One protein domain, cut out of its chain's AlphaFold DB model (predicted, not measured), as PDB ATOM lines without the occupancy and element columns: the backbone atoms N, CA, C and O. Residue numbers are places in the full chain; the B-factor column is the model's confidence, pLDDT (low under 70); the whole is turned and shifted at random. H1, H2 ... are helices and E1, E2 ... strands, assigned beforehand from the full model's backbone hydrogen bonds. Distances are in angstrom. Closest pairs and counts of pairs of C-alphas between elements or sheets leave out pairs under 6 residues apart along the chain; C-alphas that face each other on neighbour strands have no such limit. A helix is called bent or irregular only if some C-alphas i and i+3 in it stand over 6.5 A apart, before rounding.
ATOM      1  N   ILE A  15      31.297 -34.104 -36.725       78.50
ATOM      2  CA  ILE A  15      30.487 -35.246 -37.176       78.50
ATOM      3  C   ILE A  15      30.667 -36.421 -36.216       78.50
ATOM      4  O   ILE A  15      29.679 -37.042 -35.817       78.50
ATOM      5  N   ALA A  16      31.905 -36.705 -35.808       77.69
ATOM      6  CA  ALA A  16      32.201 -37.765 -34.847       77.69
ATOM      7  C   ALA A  16      31.518 -37.526 -33.491       77.69
ATOM      8  O   ALA A  16      30.998 -38.467 -32.888       77.69
ATOM      9  N   MET A  17      31.469 -36.273 -33.030       81.50
ATOM     10  CA  MET A  17      30.771 -35.902 -31.799       81.50
ATOM     11  C   MET A  17      29.248 -36.027 -31.956       81.50
ATOM     12  O   MET A  17      28.603 -36.710 -31.155       81.50
ATOM     13  N   MET A  18      28.670 -35.448 -33.016       81.81
ATOM     14  CA  MET A  18      27.225 -35.512 -33.269       81.81
ATOM     15  C   MET A  18      26.734 -36.955 -33.440       81.81
ATOM     16  O   MET A  18      25.627 -37.281 -33.013       81.81
ATOM     17  N   ALA A  19      27.565 -37.856 -33.975       81.62
ATOM     18  CA  ALA A  19      27.241 -39.276 -34.089       81.62
ATOM     19  C   ALA A  19      26.942 -39.935 -32.727       81.62
ATOM     20  O   ALA A  19      26.077 -40.810 -32.648       81.62
ATOM     21  N   ARG A  20      27.583 -39.486 -31.637       82.56
ATOM     22  CA  ARG A  20      27.346 -40.008 -30.273       82.56
ATOM     23  C   ARG A  20      25.946 -39.674 -29.759       82.56
ATOM     24  O   ARG A  20      25.361 -40.430 -28.989       82.56
ATOM     25  N   VAL A  21      25.385 -38.570 -30.242       83.38
ATOM     26  CA  VAL A  21      24.027 -38.101 -29.945       83.38
ATOM     27  C   VAL A  21      23.082 -38.269 -31.138       83.38
ATOM     28  O   VAL A  21      22.008 -37.677 -31.167       83.38
ATOM     29  N   GLY A  22      23.428 -39.136 -32.098       82.38
ATOM     30  CA  GLY A  22      22.693 -39.319 -33.357       82.38
ATOM     31  C   GLY A  22      21.237 -39.787 -33.209       82.38
ATOM     32  O   GLY A  22      20.458 -39.697 -34.154       82.38
ATOM     33  N   HIS A  23      20.860 -40.275 -32.025       82.25
ATOM     34  CA  HIS A  23      19.490 -40.657 -31.674       82.25
ATOM     35  C   HIS A  23      18.606 -39.459 -31.272       82.25
ATOM     36  O   HIS A  23      17.389 -39.610 -31.185       82.25
ATOM     37  N   LEU A  24      19.196 -38.286 -31.015       83.75
ATOM     38  CA  LEU A  24      18.477 -37.044 -30.727       83.75
ATOM     39  C   LEU A  24      18.083 -36.318 -32.025       83.75
ATOM     40  O   LEU A  24      18.666 -36.579 -33.078       83.75
ATOM     41  N   PRO A  25      17.125 -35.374 -31.984       84.88
ATOM     42  CA  PRO A  25      16.802 -34.535 -33.136       84.88
ATOM     43  C   PRO A  25      18.026 -33.766 -33.656       84.88
ATOM     44  O   PRO A  25      18.849 -33.317 -32.865       84.88
ATOM     45  N   VAL A  26      18.120 -33.540 -34.971       85.25
ATOM     46  CA  VAL A  26      19.272 -32.853 -35.606       85.25
ATOM     47  C   VAL A  26      19.566 -31.492 -34.967       85.25
ATOM     48  O   VAL A  26      20.724 -31.164 -34.727       85.25
ATOM     49  N   GLN A  27      18.527 -30.726 -34.627       85.44
ATOM     50  CA  GLN A  27      18.687 -29.451 -33.926       85.44
ATOM     51  C   GLN A  27      19.379 -29.629 -32.567       85.44
ATOM     52  O   GLN A  27      20.260 -28.851 -32.219       85.44
ATOM     53  N   ALA A  28      19.015 -30.667 -31.814       85.50
ATOM     54  CA  ALA A  28      19.638 -30.960 -30.532       85.50
ATOM     55  C   ALA A  28      21.096 -31.382 -30.702       85.50
ATOM     56  O   ALA A  28      21.950 -30.946 -29.943       85.50
ATOM     57  N   GLN A  29      21.401 -32.183 -31.726       87.56
ATOM     58  CA  GLN A  29      22.781 -32.567 -32.035       87.56
ATOM     59  C   GLN A  29      23.656 -31.333 -32.289       87.56
ATOM     60  O   GLN A  29      24.739 -31.234 -31.720       87.56
ATOM     61  N   GLN A  30      23.159 -30.370 -33.073       88.25
ATOM     62  CA  GLN A  30      23.847 -29.105 -33.350       88.25
ATOM     63  C   GLN A  30      23.995 -28.234 -32.096       88.25
ATOM     64  O   GLN A  30      25.065 -27.690 -31.850       88.25
ATOM     65  N   GLU A  31      22.944 -28.121 -31.278       90.38
ATOM     66  CA  GLU A  31      22.994 -27.372 -30.016       90.38
ATOM     67  C   GLU A  31      24.018 -27.992 -29.044       90.38
ATOM     68  O   GLU A  31      24.824 -27.273 -28.459       90.38
ATOM     69  N   ILE A  32      24.043 -29.321 -28.902       89.81
ATOM     70  CA  ILE A  32      24.981 -30.027 -28.015       89.81
ATOM     71  C   ILE A  32      26.421 -29.908 -28.538       89.81
ATOM     72  O   ILE A  32      27.337 -29.691 -27.742       89.81
ATOM     73  N   GLU A  33      26.632 -30.022 -29.851       91.25
ATOM     74  CA  GLU A  33      27.938 -29.814 -30.493       91.25
ATOM     75  C   GLU A  33      28.462 -28.402 -30.210       91.25
ATOM     76  O   GLU A  33      29.561 -28.249 -29.674       91.25
ATOM     77  N   GLN A  34      27.629 -27.387 -30.443       90.81
ATOM     78  CA  GLN A  34      27.967 -25.990 -30.193       90.81
ATOM     79  C   GLN A  34      28.293 -25.739 -28.712       90.81
ATOM     80  O   GLN A  34      29.282 -25.071 -28.408       90.81
ATOM     81  N   ILE A  35      27.520 -26.300 -27.769       91.25
ATOM     82  CA  ILE A  35      27.815 -26.181 -26.328       91.25
ATOM     83  C   ILE A  35      29.159 -26.825 -26.001       91.25
ATOM     84  O   ILE A  35      29.995 -26.188 -25.359       91.25
ATOM     85  N   SER A  36      29.387 -28.061 -26.453       90.69
ATOM     86  CA  SER A  36      30.640 -28.789 -26.222       90.69
ATOM     87  C   SER A  36      31.843 -27.998 -26.744       90.69
ATOM     88  O   SER A  36      32.844 -27.822 -26.043       90.69
ATOM     89  N   ARG A  37      31.716 -27.423 -27.941       89.94
ATOM     90  CA  ARG A  37      32.737 -26.573 -28.547       89.94
ATOM     91  C   ARG A  37      32.988 -25.294 -27.745       89.94
ATOM     92  O   ARG A  37      34.148 -24.966 -27.505       89.94
ATOM     93  N   ILE A  38      31.945 -24.588 -27.300       90.88
ATOM     94  CA  ILE A  38      32.087 -23.384 -26.458       90.88
ATOM     95  C   ILE A  38      32.788 -23.729 -25.144       90.88
ATOM     96  O   ILE A  38      33.722 -23.032 -24.750       90.88
ATOM     97  N   VAL A  39      32.365 -24.811 -24.485       90.69
ATOM     98  CA  VAL A  39      32.954 -25.299 -23.229       90.69
ATOM     99  C   VAL A  39      34.455 -25.521 -23.395       90.69
ATOM    100  O   VAL A  39      35.240 -24.986 -22.613       90.69
ATOM    101  N   ARG A  40      34.863 -26.243 -24.440       89.50
ATOM    102  CA  ARG A  40      36.275 -26.537 -24.715       89.50
ATOM    103  C   ARG A  40      37.069 -25.295 -25.109       89.50
ATOM    104  O   ARG A  40      38.176 -25.099 -24.620       89.50
ATOM    105  N   ALA A  41      36.518 -24.440 -25.968       85.81
ATOM    106  CA  ALA A  41      37.219 -23.267 -26.485       85.81
ATOM    107  C   ALA A  41      37.391 -22.152 -25.441       85.81
ATOM    108  O   ALA A  41      38.423 -21.488 -25.419       85.81
ATOM    109  N   ALA A  42      36.393 -21.936 -24.580       86.06
ATOM    110  CA  ALA A  42      36.410 -20.860 -23.590       86.06
ATOM    111  C   ALA A  42      37.018 -21.278 -22.238       86.06
ATOM    112  O   ALA A  42      37.268 -20.421 -21.383       86.06
ATOM    113  N   PHE A  43      37.305 -22.566 -22.039       84.06
ATOM    114  CA  PHE A  43      37.997 -23.040 -20.848       84.06
ATOM    115  C   PHE A  43      39.395 -22.412 -20.724       84.06
ATOM    116  O   PHE A  43      40.239 -22.512 -21.613       84.06
ATOM    117  N   GLY A  44      39.645 -21.756 -19.590       75.69
ATOM    118  CA  GLY A  44      40.904 -21.058 -19.313       75.69
ATOM    119  C   GLY A  44      40.914 -19.570 -19.661       75.69
ATOM    120  O   GLY A  44      41.907 -18.911 -19.366       75.69
ATOM    121  N   TYR A  45      39.816 -19.042 -20.210       77.81
ATOM    122  CA  TYR A  45      39.611 -17.611 -20.480       77.81
ATOM    123  C   TYR A  45      38.627 -16.944 -19.499       77.81
ATOM    124  O   TYR A  45      38.158 -15.833 -19.744       77.81
ATOM    125  N   GLY A  46      38.275 -17.627 -18.406       65.81
ATOM    126  CA  GLY A  46      37.411 -17.091 -17.353       65.81
ATOM    127  C   GLY A  46      38.057 -15.971 -16.526       65.81
ATOM    128  O   GLY A  46      39.198 -15.578 -16.752       65.81
ATOM    129  N   GLU A  47      37.315 -15.462 -15.542       66.69
ATOM    130  CA  GLU A  47      37.752 -14.324 -14.712       66.69
ATOM    131  C   GLU A  47      38.738 -14.736 -13.603       66.69
ATOM    132  O   GLU A  47      39.452 -13.893 -13.062       66.69
ATOM    133  N   GLY A  48      38.814 -16.033 -13.285       66.25
ATOM    134  CA  GLY A  48      39.828 -16.602 -12.396       66.25
ATOM    135  C   GLY A  48      41.113 -16.968 -13.145       66.25
ATOM    136  O   GLY A  48      41.061 -17.495 -14.258       66.25
ATOM    137  N   GLY A  49      42.272 -16.752 -12.515       71.81
ATOM    138  CA  GLY A  49      43.571 -17.184 -13.041       71.81
ATOM    139  C   GLY A  49      43.636 -18.707 -13.154       71.81
ATOM    140  O   GLY A  49      43.790 -19.394 -12.151       71.81
ATOM    141  N   MET A  50      43.463 -19.235 -14.366       77.19
ATOM    142  CA  MET A  50      43.404 -20.678 -14.592       77.19
ATOM    143  C   MET A  50      44.796 -21.305 -14.415       77.19
ATOM    144  O   MET A  50      45.739 -20.821 -15.051       77.19
ATOM    145  N   PRO A  51      44.935 -22.402 -13.646       80.44
ATOM    146  CA  PRO A  51      46.197 -23.123 -13.538       80.44
ATOM    147  C   PRO A  51      46.756 -23.490 -14.918       80.44
ATOM    148  O   PRO A  51      46.005 -23.876 -15.822       80.44
ATOM    149  N   GLU A  52      48.080 -23.402 -15.084       75.69
ATOM    150  CA  GLU A  52      48.747 -23.763 -16.347       75.69
ATOM    151  C   GLU A  52      48.486 -25.224 -16.732       75.69
ATOM    152  O   GLU A  52      48.294 -25.532 -17.903       75.69
ATOM    153  N   GLN A  53      48.403 -26.110 -15.735       81.31
ATOM    154  CA  GLN A  53      48.114 -27.535 -15.921       81.31
ATOM    155  C   GLN A  53      46.612 -27.861 -15.898       81.31
ATOM    156  O   GLN A  53      46.242 -29.028 -16.019       81.31
ATOM    157  N   GLY A  54      45.746 -26.862 -15.712       83.81
ATOM    158  CA  GLY A  54      44.299 -27.048 -15.682       83.81
ATOM    159  C   GLY A  54      43.767 -27.448 -17.053       83.81
ATOM    160  O   GLY A  54      44.038 -26.759 -18.044       83.81
ATOM    161  N   ARG A  55      42.997 -28.540 -17.104       86.00
ATOM    162  CA  ARG A  55      42.385 -29.079 -18.325       86.00
ATOM    163  C   ARG A  55      41.032 -29.729 -18.058       86.00
ATOM    164  O   ARG A  55      40.757 -30.212 -16.960       86.00
ATOM    165  N   ILE A  56      40.237 -29.800 -19.119       89.50
ATOM    166  CA  ILE A  56      39.059 -30.661 -19.187       89.50
ATOM    167  C   ILE A  56      39.530 -32.077 -19.517       89.50
ATOM    168  O   ILE A  56      40.278 -32.279 -20.471       89.50
ATOM    169  N   VAL A  57      39.099 -33.038 -18.708       90.50
ATOM    170  CA  VAL A  57      39.347 -34.473 -18.896       90.50
ATOM    171  C   VAL A  57      38.196 -35.101 -19.674       90.50
ATOM    172  O   VAL A  57      38.433 -35.846 -20.618       90.50
ATOM    173  N   LEU A  58      36.959 -34.756 -19.315       90.56
ATOM    174  CA  LEU A  58      35.759 -35.373 -19.865       90.56
ATOM    175  C   LEU A  58      34.635 -34.343 -19.983       90.56
ATOM    176  O   LEU A  58      34.465 -33.501 -19.101       90.56
ATOM    177  N   ILE A  59      33.827 -34.439 -21.036       91.31
ATOM    178  CA  ILE A  59      32.516 -33.784 -21.122       91.31
ATOM    179  C   ILE A  59      31.487 -34.868 -21.401       91.31
ATOM    180  O   ILE A  59      31.596 -35.581 -22.398       91.31
ATOM    181  N   ALA A  60      30.469 -34.970 -20.555       89.81
ATOM    182  CA  ALA A  60      29.366 -35.902 -20.717       89.81
ATOM    183  C   ALA A  60      28.024 -35.164 -20.717       89.81
ATOM    184  O   ALA A  60      27.787 -34.279 -19.897       89.81
ATOM    185  N   LEU A  61      27.123 -35.555 -21.616       89.19
ATOM    186  CA  LEU A  61      25.713 -35.184 -21.550       89.19
ATOM    187  C   LEU A  61      25.014 -36.148 -20.594       89.19
ATOM    188  O   LEU A  61      24.864 -37.330 -20.913       89.19
ATOM    189  N   THR A  62      24.597 -35.669 -19.427       85.75
ATOM    190  CA  THR A  62      23.950 -36.518 -18.417       85.75
ATOM    191  C   THR A  62      22.453 -36.614 -18.649       85.75
ATOM    192  O   THR A  62      21.876 -37.687 -18.475       85.75
ATOM    193  N   ASN A  63      21.823 -35.523 -19.089       76.75
ATOM    194  CA  ASN A  63      20.399 -35.517 -19.383       76.75
ATOM    195  C   ASN A  63      20.020 -34.429 -20.403       76.75
ATOM    196  O   ASN A  63      20.311 -33.253 -20.184       76.75
ATOM    197  N   PRO A  64      19.321 -34.762 -21.496       69.19
ATOM    198  CA  PRO A  64      18.499 -33.790 -22.204       69.19
ATOM    199  C   PRO A  64      17.156 -33.624 -21.470       69.19
ATOM    200  O   PRO A  64      16.381 -34.572 -21.340       69.19
ATOM    201  N   TYR A  65      16.827 -32.413 -21.014       62.19
ATOM    202  CA  TYR A  65      15.499 -32.134 -20.462       62.19
ATOM    203  C   TYR A  65      14.470 -32.168 -21.584       62.19
ATOM    204  O   TYR A  65      14.478 -31.287 -22.432       62.19
ATOM    205  N   ALA A  66      13.532 -33.110 -21.585       53.56
ATOM    206  CA  ALA A  66      12.374 -33.031 -22.473       53.56
ATOM    207  C   ALA A  66      11.275 -32.159 -21.832       53.56
ATOM    208  O   ALA A  66      10.878 -32.420 -20.697       53.56
ATOM    209  N   ILE A  67      10.750 -31.155 -22.551       53.31
ATOM    210  CA  ILE A  67       9.536 -30.413 -22.128       53.31
ATOM    211  C   ILE A  67       8.345 -31.372 -22.142       53.31
ATOM    212  O   ILE A  67       7.511 -31.382 -21.238       53.31
ATOM    213  N   CYS A  68       8.278 -32.189 -23.192       46.69
ATOM    214  CA  CYS A  68       7.273 -33.215 -23.369       46.69
ATOM    215  C   CYS A  68       7.914 -34.418 -24.081       46.69
ATOM    216  O   CYS A  68       8.320 -34.299 -25.240       46.69
ATOM    217  N   PRO A  69       8.008 -35.592 -23.434       53.22
ATOM    218  CA  PRO A  69       8.676 -36.756 -24.017       53.22
ATOM    219  C   PRO A  69       7.988 -37.267 -25.292       53.22
ATOM    220  O   PRO A  69       8.619 -37.950 -26.091       53.22
ATOM    221  N   SER A  70       6.715 -36.918 -25.518       55.44
ATOM    222  CA  SER A  70       5.981 -37.262 -26.740       55.44
ATOM    223  C   SER A  70       6.120 -36.244 -27.875       55.44
ATOM    224  O   SER A  70       5.760 -36.583 -28.998       55.44
ATOM    225  N   SER A  71       6.589 -35.011 -27.619       57.53
ATOM    226  CA  SER A  71       6.788 -34.004 -28.680       57.53
ATOM    227  C   SER A  71       8.210 -33.992 -29.236       57.53
ATOM    228  O   SER A  71       8.418 -33.526 -30.352       57.53
ATOM    229  N   GLY A  72       9.183 -34.518 -28.485       60.38
ATOM    230  CA  GLY A  72      10.598 -34.440 -28.854       60.38
ATOM    231  C   GLY A  72      11.218 -33.056 -28.625       60.38
ATOM    232  O   GLY A  72      12.374 -32.852 -28.989       60.38
ATOM    233  N   ASP A  73      10.486 -32.119 -28.006       66.00
ATOM    234  CA  ASP A  73      11.009 -30.796 -27.666       66.00
ATOM    235  C   ASP A  73      11.885 -30.852 -26.414       66.00
ATOM    236  O   ASP A  73      11.455 -31.286 -25.339       66.00
ATOM    237  N   ILE A  74      13.110 -30.352 -26.548       75.69
ATOM    238  CA  ILE A  74      14.113 -30.340 -25.485       75.69
ATOM    239  C   ILE A  74      14.110 -28.977 -24.780       75.69
ATOM    240  O   ILE A  74      14.369 -27.949 -25.388       75.69
ATOM    241  N   ALA A  75      13.812 -28.931 -23.487       76.19
ATOM    242  CA  ALA A  75      13.834 -27.717 -22.666       76.19
ATOM    243  C   ALA A  75      15.261 -27.210 -22.432       76.19
ATOM    244  O   ALA A  75      15.490 -26.019 -22.223       76.19
ATOM    245  N   GLY A  76      16.218 -28.133 -22.428       85.50
ATOM    246  CA  GLY A  76      17.556 -27.856 -21.963       85.50
ATOM    247  C   GLY A  76      18.449 -29.081 -21.904       85.50
ATOM    248  O   GLY A  76      18.046 -30.186 -22.264       85.50
ATOM    249  N   TYR A  77      19.652 -28.872 -21.397       89.19
ATOM    250  CA  TYR A  77      20.709 -29.868 -21.355       89.19
ATOM    251  C   TYR A  77      21.473 -29.774 -20.035       89.19
ATOM    252  O   TYR A  77      21.865 -28.682 -19.620       89.19
ATOM    253  N   ASP A  78      21.729 -30.923 -19.421       90.06
ATOM    254  CA  ASP A  78      22.671 -31.063 -18.319       90.06
ATOM    255  C   ASP A  78      23.977 -31.659 -18.838       90.06
ATOM    256  O   ASP A  78      24.013 -32.772 -19.378       90.06
ATOM    257  N   PHE A  79      25.057 -30.910 -18.648       90.81
ATOM    258  CA  PHE A  79      26.408 -31.357 -18.932       90.81
ATOM    259  C   PHE A  79      27.165 -31.563 -17.632       90.81
ATOM    260  O   PHE A  79      27.139 -30.724 -16.729       90.81
ATOM    261  N   HIS A  80      27.911 -32.657 -17.590       92.19
ATOM    262  CA  HIS A  80      28.922 -32.911 -16.584       92.19
ATOM    263  C   HIS A  80      30.298 -32.742 -17.212       92.19
ATOM    264  O   HIS A  80      30.585 -33.324 -18.258       92.19
ATOM    265  N   ILE A  81      31.149 -31.948 -16.575       92.38
ATOM    266  CA  ILE A  81      32.503 -31.662 -17.028       92.38
ATOM    267  C   ILE A  81      33.470 -32.134 -15.949       92.38
ATOM    268  O   ILE A  81      33.483 -31.592 -14.843       92.38
ATOM    269  N   THR A  82      34.295 -33.121 -16.280       91.94
ATOM    270  CA  THR A  82      35.400 -33.522 -15.414       91.94
ATOM    271  C   THR A  82      36.622 -32.669 -15.729       91.94
ATOM    272  O   THR A  82      37.043 -32.577 -16.885       91.94
ATOM    273  N   VAL A  83      37.230 -32.079 -14.706       91.62
ATOM    274  CA  VAL A  83      38.524 -31.390 -14.779       91.62
ATOM    275  C   VAL A  83      39.581 -32.146 -13.986       91.62
ATOM    276  O   VAL A  83      39.269 -32.896 -13.073       91.62
ATOM    277  N   ASN A  84      40.853 -31.951 -14.312       90.00
ATOM    278  CA  ASN A  84      41.937 -32.664 -13.626       90.00
ATOM    279  C   ASN A  84      42.321 -32.068 -12.261       90.00
ATOM    280  O   ASN A  84      42.927 -32.764 -11.451       90.00
ATOM    281  N   LEU A  85      42.030 -30.785 -12.028       88.88
ATOM    282  CA  LEU A  85      42.415 -30.047 -10.824       88.88
ATOM    283  C   LEU A  85      41.180 -29.471 -10.132       88.88
ATOM    284  O   LEU A  85      40.288 -28.930 -10.787       88.88
ATOM    285  N   SER A  86      41.155 -29.528  -8.800       87.75
ATOM    286  CA  SER A  86      40.074 -28.959  -7.980       87.75
ATOM    287  C   SER A  86      39.923 -27.451  -8.141       87.75
ATOM    288  O   SER A  86      38.825 -26.916  -8.066       87.75
ATOM    289  N   GLU A  87      41.020 -26.768  -8.427       87.06
ATOM    290  CA  GLU A  87      41.104 -25.336  -8.659       87.06
ATOM    291  C   GLU A  87      40.329 -24.941  -9.919       87.06
ATOM    292  O   GLU A  87      39.737 -23.871  -9.974       87.06
ATOM    293  N   CYS A  88      40.245 -25.838 -10.907       85.50
ATOM    294  CA  CYS A  88      39.467 -25.618 -12.125       85.50
ATOM    295  C   CYS A  88      37.951 -25.748 -11.912       85.50
ATOM    296  O   CYS A  88      37.190 -25.429 -12.826       85.50
ATOM    297  N   VAL A  89      37.497 -26.221 -10.745       89.12
ATOM    298  CA  VAL A  89      36.066 -26.342 -10.415       89.12
ATOM    299  C   VAL A  89      35.453 -24.985 -10.060       89.12
ATOM    300  O   VAL A  89      34.241 -24.831 -10.169       89.12
ATOM    301  N   ASP A  90      36.265 -23.991  -9.680       86.62
ATOM    302  CA  ASP A  90      35.775 -22.662  -9.299       86.62
ATOM    303  C   ASP A  90      34.890 -22.051 -10.403       86.62
ATOM    304  O   ASP A  90      35.303 -21.897 -11.559       86.62
ATOM    305  N   ASP A  91      33.662 -21.675 -10.032       83.50
ATOM    306  CA  ASP A  91      32.658 -21.084 -10.918       83.50
ATOM    307  C   ASP A  91      33.172 -19.828 -11.651       83.50
ATOM    308  O   ASP A  91      32.720 -19.535 -12.765       83.50
ATOM    309  N   ALA A  92      34.151 -19.106 -11.090       84.88
ATOM    310  CA  ALA A  92      34.779 -17.952 -11.738       84.88
ATOM    311  C   ALA A  92      35.419 -18.303 -13.094       84.88
ATOM    312  O   ALA A  92      35.414 -17.488 -14.027       84.88
ATOM    313  N   HIS A  93      35.925 -19.529 -13.251       83.88
ATOM    314  CA  HIS A  93      36.492 -20.011 -14.510       83.88
ATOM    315  C   HIS A  93      35.429 -20.302 -15.577       83.88
ATOM    316  O   HIS A  93      35.713 -20.224 -16.773       83.88
ATOM    317  N   TRP A  94      34.195 -20.579 -15.157       89.00
ATOM    318  CA  TRP A  94      33.090 -20.996 -16.024       89.00
ATOM    319  C   TRP A  94      32.117 -19.864 -16.352       89.00
ATOM    320  O   TRP A  94      31.258 -20.012 -17.220       89.00
ATOM    321  N   CYS A  95      32.263 -18.704 -15.710       87.94
ATOM    322  CA  CYS A  95      31.398 -17.548 -15.928       87.94
ATOM    323  C   CYS A  95      31.386 -17.077 -17.398       87.94
ATOM    324  O   CYS A  95      30.334 -16.720 -17.929       87.94
ATOM    325  N   LEU A  96      32.536 -17.093 -18.084       87.75
ATOM    326  CA  LEU A  96      32.594 -16.771 -19.516       87.75
ATOM    327  C   LEU A  96      31.879 -17.833 -20.362       87.75
ATOM    328  O   LEU A  96      31.069 -17.486 -21.216       87.75
ATOM    329  N   VAL A  97      32.128 -19.116 -20.083       90.69
ATOM    330  CA  VAL A  97      31.495 -20.249 -20.776       90.69
ATOM    331  C   VAL A  97      29.970 -20.146 -20.686       90.69
ATOM    332  O   VAL A  97      29.287 -20.171 -21.707       90.69
ATOM    333  N   ARG A  98      29.425 -19.946 -19.478       90.31
ATOM    334  CA  ARG A  98      27.977 -19.801 -19.255       90.31
ATOM    335  C   ARG A  98      27.394 -18.599 -20.007       90.31
ATOM    336  O   ARG A  98      26.315 -18.712 -20.581       90.31
ATOM    337  N   ARG A  99      28.111 -17.467 -20.044       90.56
ATOM    338  CA  ARG A  99      27.699 -16.273 -20.806       90.56
ATOM    339  C   ARG A  99      27.649 -16.534 -22.311       90.56
ATOM    340  O   ARG A  99      26.679 -16.139 -22.948       90.56
ATOM    341  N   LEU A 100      28.658 -17.205 -22.864       91.44
ATOM    342  CA  LEU A 100      28.699 -17.553 -24.286       91.44
ATOM    343  C   LEU A 100      27.580 -18.532 -24.652       91.44
ATOM    344  O   LEU A 100      26.872 -18.302 -25.626       91.44
ATOM    345  N   ILE A 101      27.348 -19.561 -23.833       91.06
ATOM    346  CA  ILE A 101      26.238 -20.501 -24.046       91.06
ATOM    347  C   ILE A 101      24.889 -19.774 -24.025       91.06
ATOM    348  O   ILE A 101      24.067 -19.994 -24.908       91.06
ATOM    349  N   ALA A 102      24.657 -18.887 -23.052       90.06
ATOM    350  CA  ALA A 102      23.405 -18.139 -22.961       90.06
ATOM    351  C   ALA A 102      23.183 -17.187 -24.152       90.06
ATOM    352  O   ALA A 102      22.038 -16.914 -24.508       90.06
ATOM    353  N   ALA A 103      24.257 -16.682 -24.765       89.19
ATOM    354  CA  ALA A 103      24.180 -15.843 -25.958       89.19
ATOM    355  C   ALA A 103      23.877 -16.657 -27.228       89.19
ATOM    356  O   ALA A 103      23.062 -16.233 -28.043       89.19
ATOM    357  N   GLU A 104      24.507 -17.823 -27.377       88.00
ATOM    358  CA  GLU A 104      24.370 -18.682 -28.560       88.00
ATOM    359  C   GLU A 104      23.087 -19.529 -28.523       88.00
ATOM    360  O   GLU A 104      22.521 -19.858 -29.564       88.00
ATOM    361  N   ILE A 105      22.593 -19.865 -27.325       86.75
ATOM    362  CA  ILE A 105      21.425 -20.734 -27.119       86.75
ATOM    363  C   ILE A 105      20.456 -20.097 -26.104       86.75
ATOM    364  O   ILE A 105      20.200 -20.643 -25.028       86.75
ATOM    365  N   PRO A 106      19.861 -18.935 -26.434       79.44
ATOM    366  CA  PRO A 106      19.087 -18.127 -25.485       79.44
ATOM    367  C   PRO A 106      17.755 -18.759 -25.049       79.44
ATOM    368  O   PRO A 106      17.135 -18.303 -24.091       79.44
ATOM    369  N   HIS A 107      17.284 -19.789 -25.756       83.19
ATOM    370  CA  HIS A 107      15.978 -20.416 -25.527       83.19
ATOM    371  C   HIS A 107      16.046 -21.762 -24.797       83.19
ATOM    372  O   HIS A 107      15.008 -22.396 -24.609       83.19
ATOM    373  N   ARG A 108      17.240 -22.215 -24.397       82.12
ATOM    374  CA  ARG A 108      17.431 -23.489 -23.695       82.12
ATOM    375  C   ARG A 108      18.023 -23.251 -22.317       82.12
ATOM    376  O   ARG A 108      18.878 -22.389 -22.131       82.12
ATOM    377  N   THR A 109      17.605 -24.056 -21.350       85.88
ATOM    378  CA  THR A 109      18.283 -24.114 -20.054       85.88
ATOM    379  C   THR A 109      19.516 -25.000 -20.181       85.88
ATOM    380  O   THR A 109      19.393 -26.170 -20.521       85.88
ATOM    381  N   VAL A 110      20.708 -24.466 -19.920       89.19
ATOM    382  CA  VAL A 110      21.945 -25.259 -19.937       89.19
ATOM    383  C   VAL A 110      22.571 -25.246 -18.553       89.19
ATOM    384  O   VAL A 110      22.960 -24.189 -18.049       89.19
ATOM    385  N   THR A 111      22.685 -26.424 -17.950       90.25
ATOM    386  CA  THR A 111      23.368 -26.609 -16.671       90.25
ATOM    387  C   THR A 111      24.737 -27.212 -16.926       90.25
ATOM    388  O   THR A 111      24.865 -28.216 -17.622       90.25
ATOM    389  N   LEU A 112      25.762 -26.606 -16.331       90.31
ATOM    390  CA  LEU A 112      27.106 -27.163 -16.280       90.31
ATOM    391  C   LEU A 112      27.417 -27.546 -14.836       90.31
ATOM    392  O   LEU A 112      27.450 -26.669 -13.961       90.31
ATOM    393  N   THR A 113      27.651 -28.832 -14.613       90.88
ATOM    394  CA  THR A 113      28.182 -29.385 -13.367       90.88
ATOM    395  C   THR A 113      29.643 -29.734 -13.594       90.88
ATOM    396  O   THR A 113      29.958 -30.503 -14.497       90.88
ATOM    397  N   VAL A 114      30.538 -29.149 -12.800       91.12
ATOM    398  CA  VAL A 114      31.986 -29.330 -12.946       91.12
ATOM    399  C   VAL A 114      32.517 -30.039 -11.711       91.12
ATOM    400  O   VAL A 114      32.239 -29.611 -10.592       91.12
ATOM    401  N   THR A 115      33.272 -31.116 -11.898       90.88
ATOM    402  CA  THR A 115      33.877 -31.885 -10.799       90.88
ATOM    403  C   THR A 115      35.263 -32.382 -11.183       90.88
ATOM    404  O   THR A 115      35.644 -32.359 -12.348       90.88
ATOM    405  N   VAL A 116      36.030 -32.849 -10.197       89.12
ATOM    406  CA  VAL A 116      37.300 -33.558 -10.447       89.12
ATOM    407  C   VAL A 116      37.077 -35.056 -10.646       89.12
ATOM    408  O   VAL A 116      37.855 -35.732 -11.310       89.12
ATOM    409  N   GLU A 117      36.003 -35.583 -10.066       84.81
ATOM    410  CA  GLU A 117      35.625 -36.986 -10.202       84.81
ATOM    411  C   GLU A 117      34.838 -37.206 -11.490       84.81
ATOM    412  O   GLU A 117      34.019 -36.366 -11.879       84.81
ATOM    413  N   ASP A 118      35.073 -38.352 -12.123       75.44
ATOM    414  CA  ASP A 118      34.344 -38.736 -13.321       75.44
ATOM    415  C   ASP A 118      32.859 -38.941 -13.050       75.44
ATOM    416  O   ASP A 118      32.441 -39.467 -12.015       75.44
ATOM    417  N   CYS A 119      32.047 -38.553 -14.033       68.38
ATOM    418  CA  CYS A 119      30.628 -38.850 -14.008       68.38
ATOM    419  C   CYS A 119      30.410 -40.342 -14.301       68.38
ATOM    420  O   CYS A 119      30.770 -40.801 -15.387       68.38
ATOM    421  N   PRO A 120      29.756 -41.110 -13.413       60.12
ATOM    422  CA  PRO A 120      29.481 -42.520 -13.675       60.12
ATOM    423  C   PRO A 120      28.381 -42.738 -14.731       60.12
ATOM    424  O   PRO A 120      28.134 -43.879 -15.122       60.12
ATOM    425  N   SER A 121      27.685 -41.685 -15.179       71.56
ATOM    426  CA  SER A 121      26.509 -41.804 -16.047       71.56
ATOM    427  C   SER A 121      26.359 -40.632 -17.017       71.56
ATOM    428  O   SER A 121      26.205 -39.493 -16.589       71.56
ATOM    429  N   GLY A 122      26.315 -40.917 -18.318       81.88
ATOM    430  CA  GLY A 122      26.046 -39.933 -19.366       81.88
ATOM    431  C   GLY A 122      26.607 -40.366 -20.718       81.88
ATOM    432  O   GLY A 122      27.320 -41.364 -20.821       81.88
ATOM    433  N   ILE A 123      26.282 -39.617 -21.766       85.62
ATOM    434  CA  ILE A 123      26.854 -39.800 -23.102       85.62
ATOM    435  C   ILE A 123      28.143 -38.989 -23.175       85.62
ATOM    436  O   ILE A 123      28.097 -37.762 -23.118       85.62
ATOM    437  N   VAL A 124      29.286 -39.659 -23.313       88.50
ATOM    438  CA  VAL A 124      30.592 -38.995 -23.422       88.50
ATOM    439  C   VAL A 124      30.677 -38.231 -24.740       88.50
ATOM    440  O   VAL A 124      30.660 -38.817 -25.818       88.50
ATOM    441  N   LEU A 125      30.782 -36.912 -24.662       87.81
ATOM    442  CA  LEU A 125      30.892 -36.009 -25.806       87.81
ATOM    443  C   LEU A 125      32.339 -35.651 -26.133       87.81
ATOM    444  O   LEU A 125      32.648 -35.381 -27.290       87.81
ATOM    445  N   TYR A 126      33.201 -35.652 -25.121       88.75
ATOM    446  CA  TYR A 126      34.634 -35.429 -25.247       88.75
ATOM    447  C   TYR A 126      35.372 -36.215 -24.165       88.75
ATOM    448  O   TYR A 126      34.959 -36.179 -23.007       88.75
ATOM    449  N   ASP A 127      36.459 -36.870 -24.551       87.62
ATOM    450  CA  ASP A 127      37.424 -37.537 -23.678       87.62
ATOM    451  C   ASP A 127      38.841 -37.111 -24.093       87.62
ATOM    452  O   ASP A 127      39.240 -37.320 -25.238       87.62
ATOM    453  N   ALA A 128      39.604 -36.509 -23.181       84.88
ATOM    454  CA  ALA A 128      40.935 -35.979 -23.476       84.88
ATOM    455  C   ALA A 128      41.955 -37.044 -23.923       84.88
ATOM    456  O   ALA A 128      42.921 -36.707 -24.613       84.88
ATOM    457  N   GLU A 129      41.755 -38.311 -23.557       82.75
ATOM    458  CA  GLU A 129      42.645 -39.414 -23.932       82.75
ATOM    459  C   GLU A 129      42.287 -39.991 -25.313       82.75
ATOM    460  O   GLU A 129      43.168 -40.424 -26.060       82.75
ATOM    461  N   ALA A 130      41.000 -39.982 -25.677       80.75
ATOM    462  CA  ALA A 130      40.508 -40.593 -26.915       80.75
ATOM    463  C   ALA A 130      40.284 -39.586 -28.057       80.75
ATOM    464  O   ALA A 130      40.480 -39.923 -29.229       80.75
ATOM    465  N   ASP A 131      39.889 -38.355 -27.734       81.50
ATOM    466  CA  ASP A 131      39.423 -37.367 -28.700       81.50
ATOM    467  C   ASP A 131      40.502 -36.365 -29.101       81.50
ATOM    468  O   ASP A 131      41.480 -36.102 -28.397       81.50
ATOM    469  N   LEU A 132      40.338 -35.825 -30.308       78.44
ATOM    470  CA  LEU A 132      41.276 -34.882 -30.899       78.44
ATOM    471  C   LEU A 132      41.170 -33.512 -30.213       78.44
ATOM    472  O   LEU A 132      40.052 -33.052 -29.947       78.44
ATOM    473  N   PRO A 133      42.309 -32.852 -29.937       76.00
ATOM    474  CA  PRO A 133      42.324 -31.584 -29.229       76.00
ATOM    475  C   PRO A 133      41.785 -30.440 -30.100       76.00
ATOM    476  O   PRO A 133      42.046 -30.381 -31.300       76.00
ATOM    477  N   LEU A 134      41.061 -29.515 -29.474       77.00
ATOM    478  CA  LEU A 134      40.484 -28.307 -30.069       77.00
ATOM    479  C   LEU A 134      41.388 -27.081 -29.866       77.00
ATOM    480  O   LEU A 134      41.319 -26.118 -30.621       77.00
ATOM    481  N   ASN A 135      42.225 -27.076 -28.826       72.12
ATOM    482  CA  ASN A 135      43.053 -25.923 -28.476       72.12
ATOM    483  C   ASN A 135      44.426 -26.335 -27.915       72.12
ATOM    484  O   ASN A 135      44.690 -27.502 -27.626       72.12
ATOM    485  N   MET A 136      45.308 -25.349 -27.729       68.25
ATOM    486  CA  MET A 136      46.681 -25.561 -27.246       68.25
ATOM    487  C   MET A 136      46.764 -26.195 -25.845       68.25
ATOM    488  O   MET A 136      47.721 -26.925 -25.569       68.25
ATOM    489  N   ARG A 137      45.776 -25.960 -24.966       68.81
ATOM    490  CA  ARG A 137      45.730 -26.587 -23.630       68.81
ATOM    491  C   ARG A 137      45.467 -28.088 -23.734       68.81
ATOM    492  O   ARG A 137      46.009 -28.853 -22.945       68.81
ATOM    493  N   GLU A 138      44.687 -28.505 -24.725       69.06
ATOM    494  CA  GLU A 138      44.427 -29.916 -25.013       69.06
ATOM    495  C   GLU A 138      45.580 -30.566 -25.810       69.06
ATOM    496  O   GLU A 138      45.900 -31.730 -25.588       69.06
ATOM    497  N   LEU A 139      46.268 -29.820 -26.689       64.19
ATOM    498  CA  LEU A 139      47.438 -30.312 -27.444       64.19
ATOM    499  C   LEU A 139      48.651 -30.632 -26.560       64.19
ATOM    500  O   LEU A 139      49.370 -31.586 -26.841       64.19
ATOM    501  N   SER A 140      48.860 -29.876 -25.477       58.88
ATOM    502  CA  SER A 140      50.010 -30.033 -24.562       58.88
ATOM    503  C   SER A 140      50.019 -31.363 -23.780       58.88
ATOM    504  O   SER A 140      50.884 -31.585 -22.936       58.88
ATOM    505  N   VAL A 141      49.035 -32.230 -24.031       54.91
ATOM    506  CA  VAL A 141      48.797 -33.508 -23.351       54.91
ATOM    507  C   VAL A 141      49.427 -34.692 -24.089       54.91
ATOM    508  O   VAL A 141      49.726 -35.705 -23.460       54.91
TER     509      VAL A 141
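What this domain is: This is residues 15 to 141 of the 143 residues of an uncharacterized protein of Sphingomonas fennica (UniProt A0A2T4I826). A twisted sheet of four strands has one face covered by the long helix H2, with H4 beside it towards the edge strand E3; no named helix covers the other face. The long hairpin of E1 and E2 runs through the sheet, its turn at residues 69 to 72 making one end of the long axis, while short helices H1, H3 and H5 sit round the margins. The printed part has 127 residues, with five named helices and four named strands in the order H1 H2 E1 E2 H3 H4 E3 E4 H5, a mixed class. The sheet, in the order E3 E2 E1 E4, is mixed, parallel between E3 and E2 and antiparallel elsewhere. The whole is compact, with a radius of gyration of the C-alphas of 14.2 A, yet elongated, spanning 46 by 28 by 24 A.

Where its parts are: Find C-alpha 56 at (39.059, -30.661, -19.187); from there E1, residues 56 to 68, runs 32.2 A. E2, residues 73 to 83, returns over 30.4 A. E3 is residues 109 to 115, 19.7 A, and E4 residues 123 to 127, 10.8 A. H2, residues 26 to 42, begins at C-alpha 26 (19.272, -32.853, -35.606) and runs 24.1 A. H4, residues 91 to 104, runs 19.6 A and is irregular, with C-alphas 93 and 96 7.1 A apart. Look for the short helices at residues 15 to 20, H1; 86 to 89, H3; and 136 to 139, H5, ending at C-alpha 139 (47.438, -30.312, -27.444).

How they stand to each other: Start with the hairpin E1 and E2, antiparallel, where N 60 and O 80 are 2.8 A apart. Beside E2, E3 is parallel, with N 79 and O 111 at 2.9 A; beside E1, E4 is antiparallel, with N 61 and O 123 at 2.8 A. E2, H3 H4 and E3 make a strand-helix-strand unit, two parallel neighbour strands with helices between, its crossover right-handed. H2 and H4 on one face of the sheet give two layers. H2 lies over E2 and E1 at a height over the sheet of 8.4 A, slantwise to the strands, at 34 degrees to E1 on the local plane. H2 touches H4 with residues 35 to 42 alone, the closest C-alphas being those of Ala 42 and Val 97, 5.7 A; they run opposite ways at a tilt of 37 degrees, only just steep. H1 touches H2, closest at C-alphas 18 and 29, 5.5 A, and only grazes the sheet with residues 16 to 20. H3 is on the sheet, over none of its strands; H5 is not on it, but is near H2. Every O i to N i+4 pair is within hydrogen-bond range in H2, against 1 of 2 in H1 and 8 of 10 in H4; H3 and H5 are too short for such a pair.

The domain as a whole: The two C-alphas farthest apart are those of Glu 52 and Ser 70, 46.0 A. The printed part has no cut, and its one long link is H2 to E1, residues 43 to 55. The mean pLDDT of the printed part is 81.6; look for values under 70 at residues 46 to 48, 64 to 73, 119 to 120 and 136 to 141.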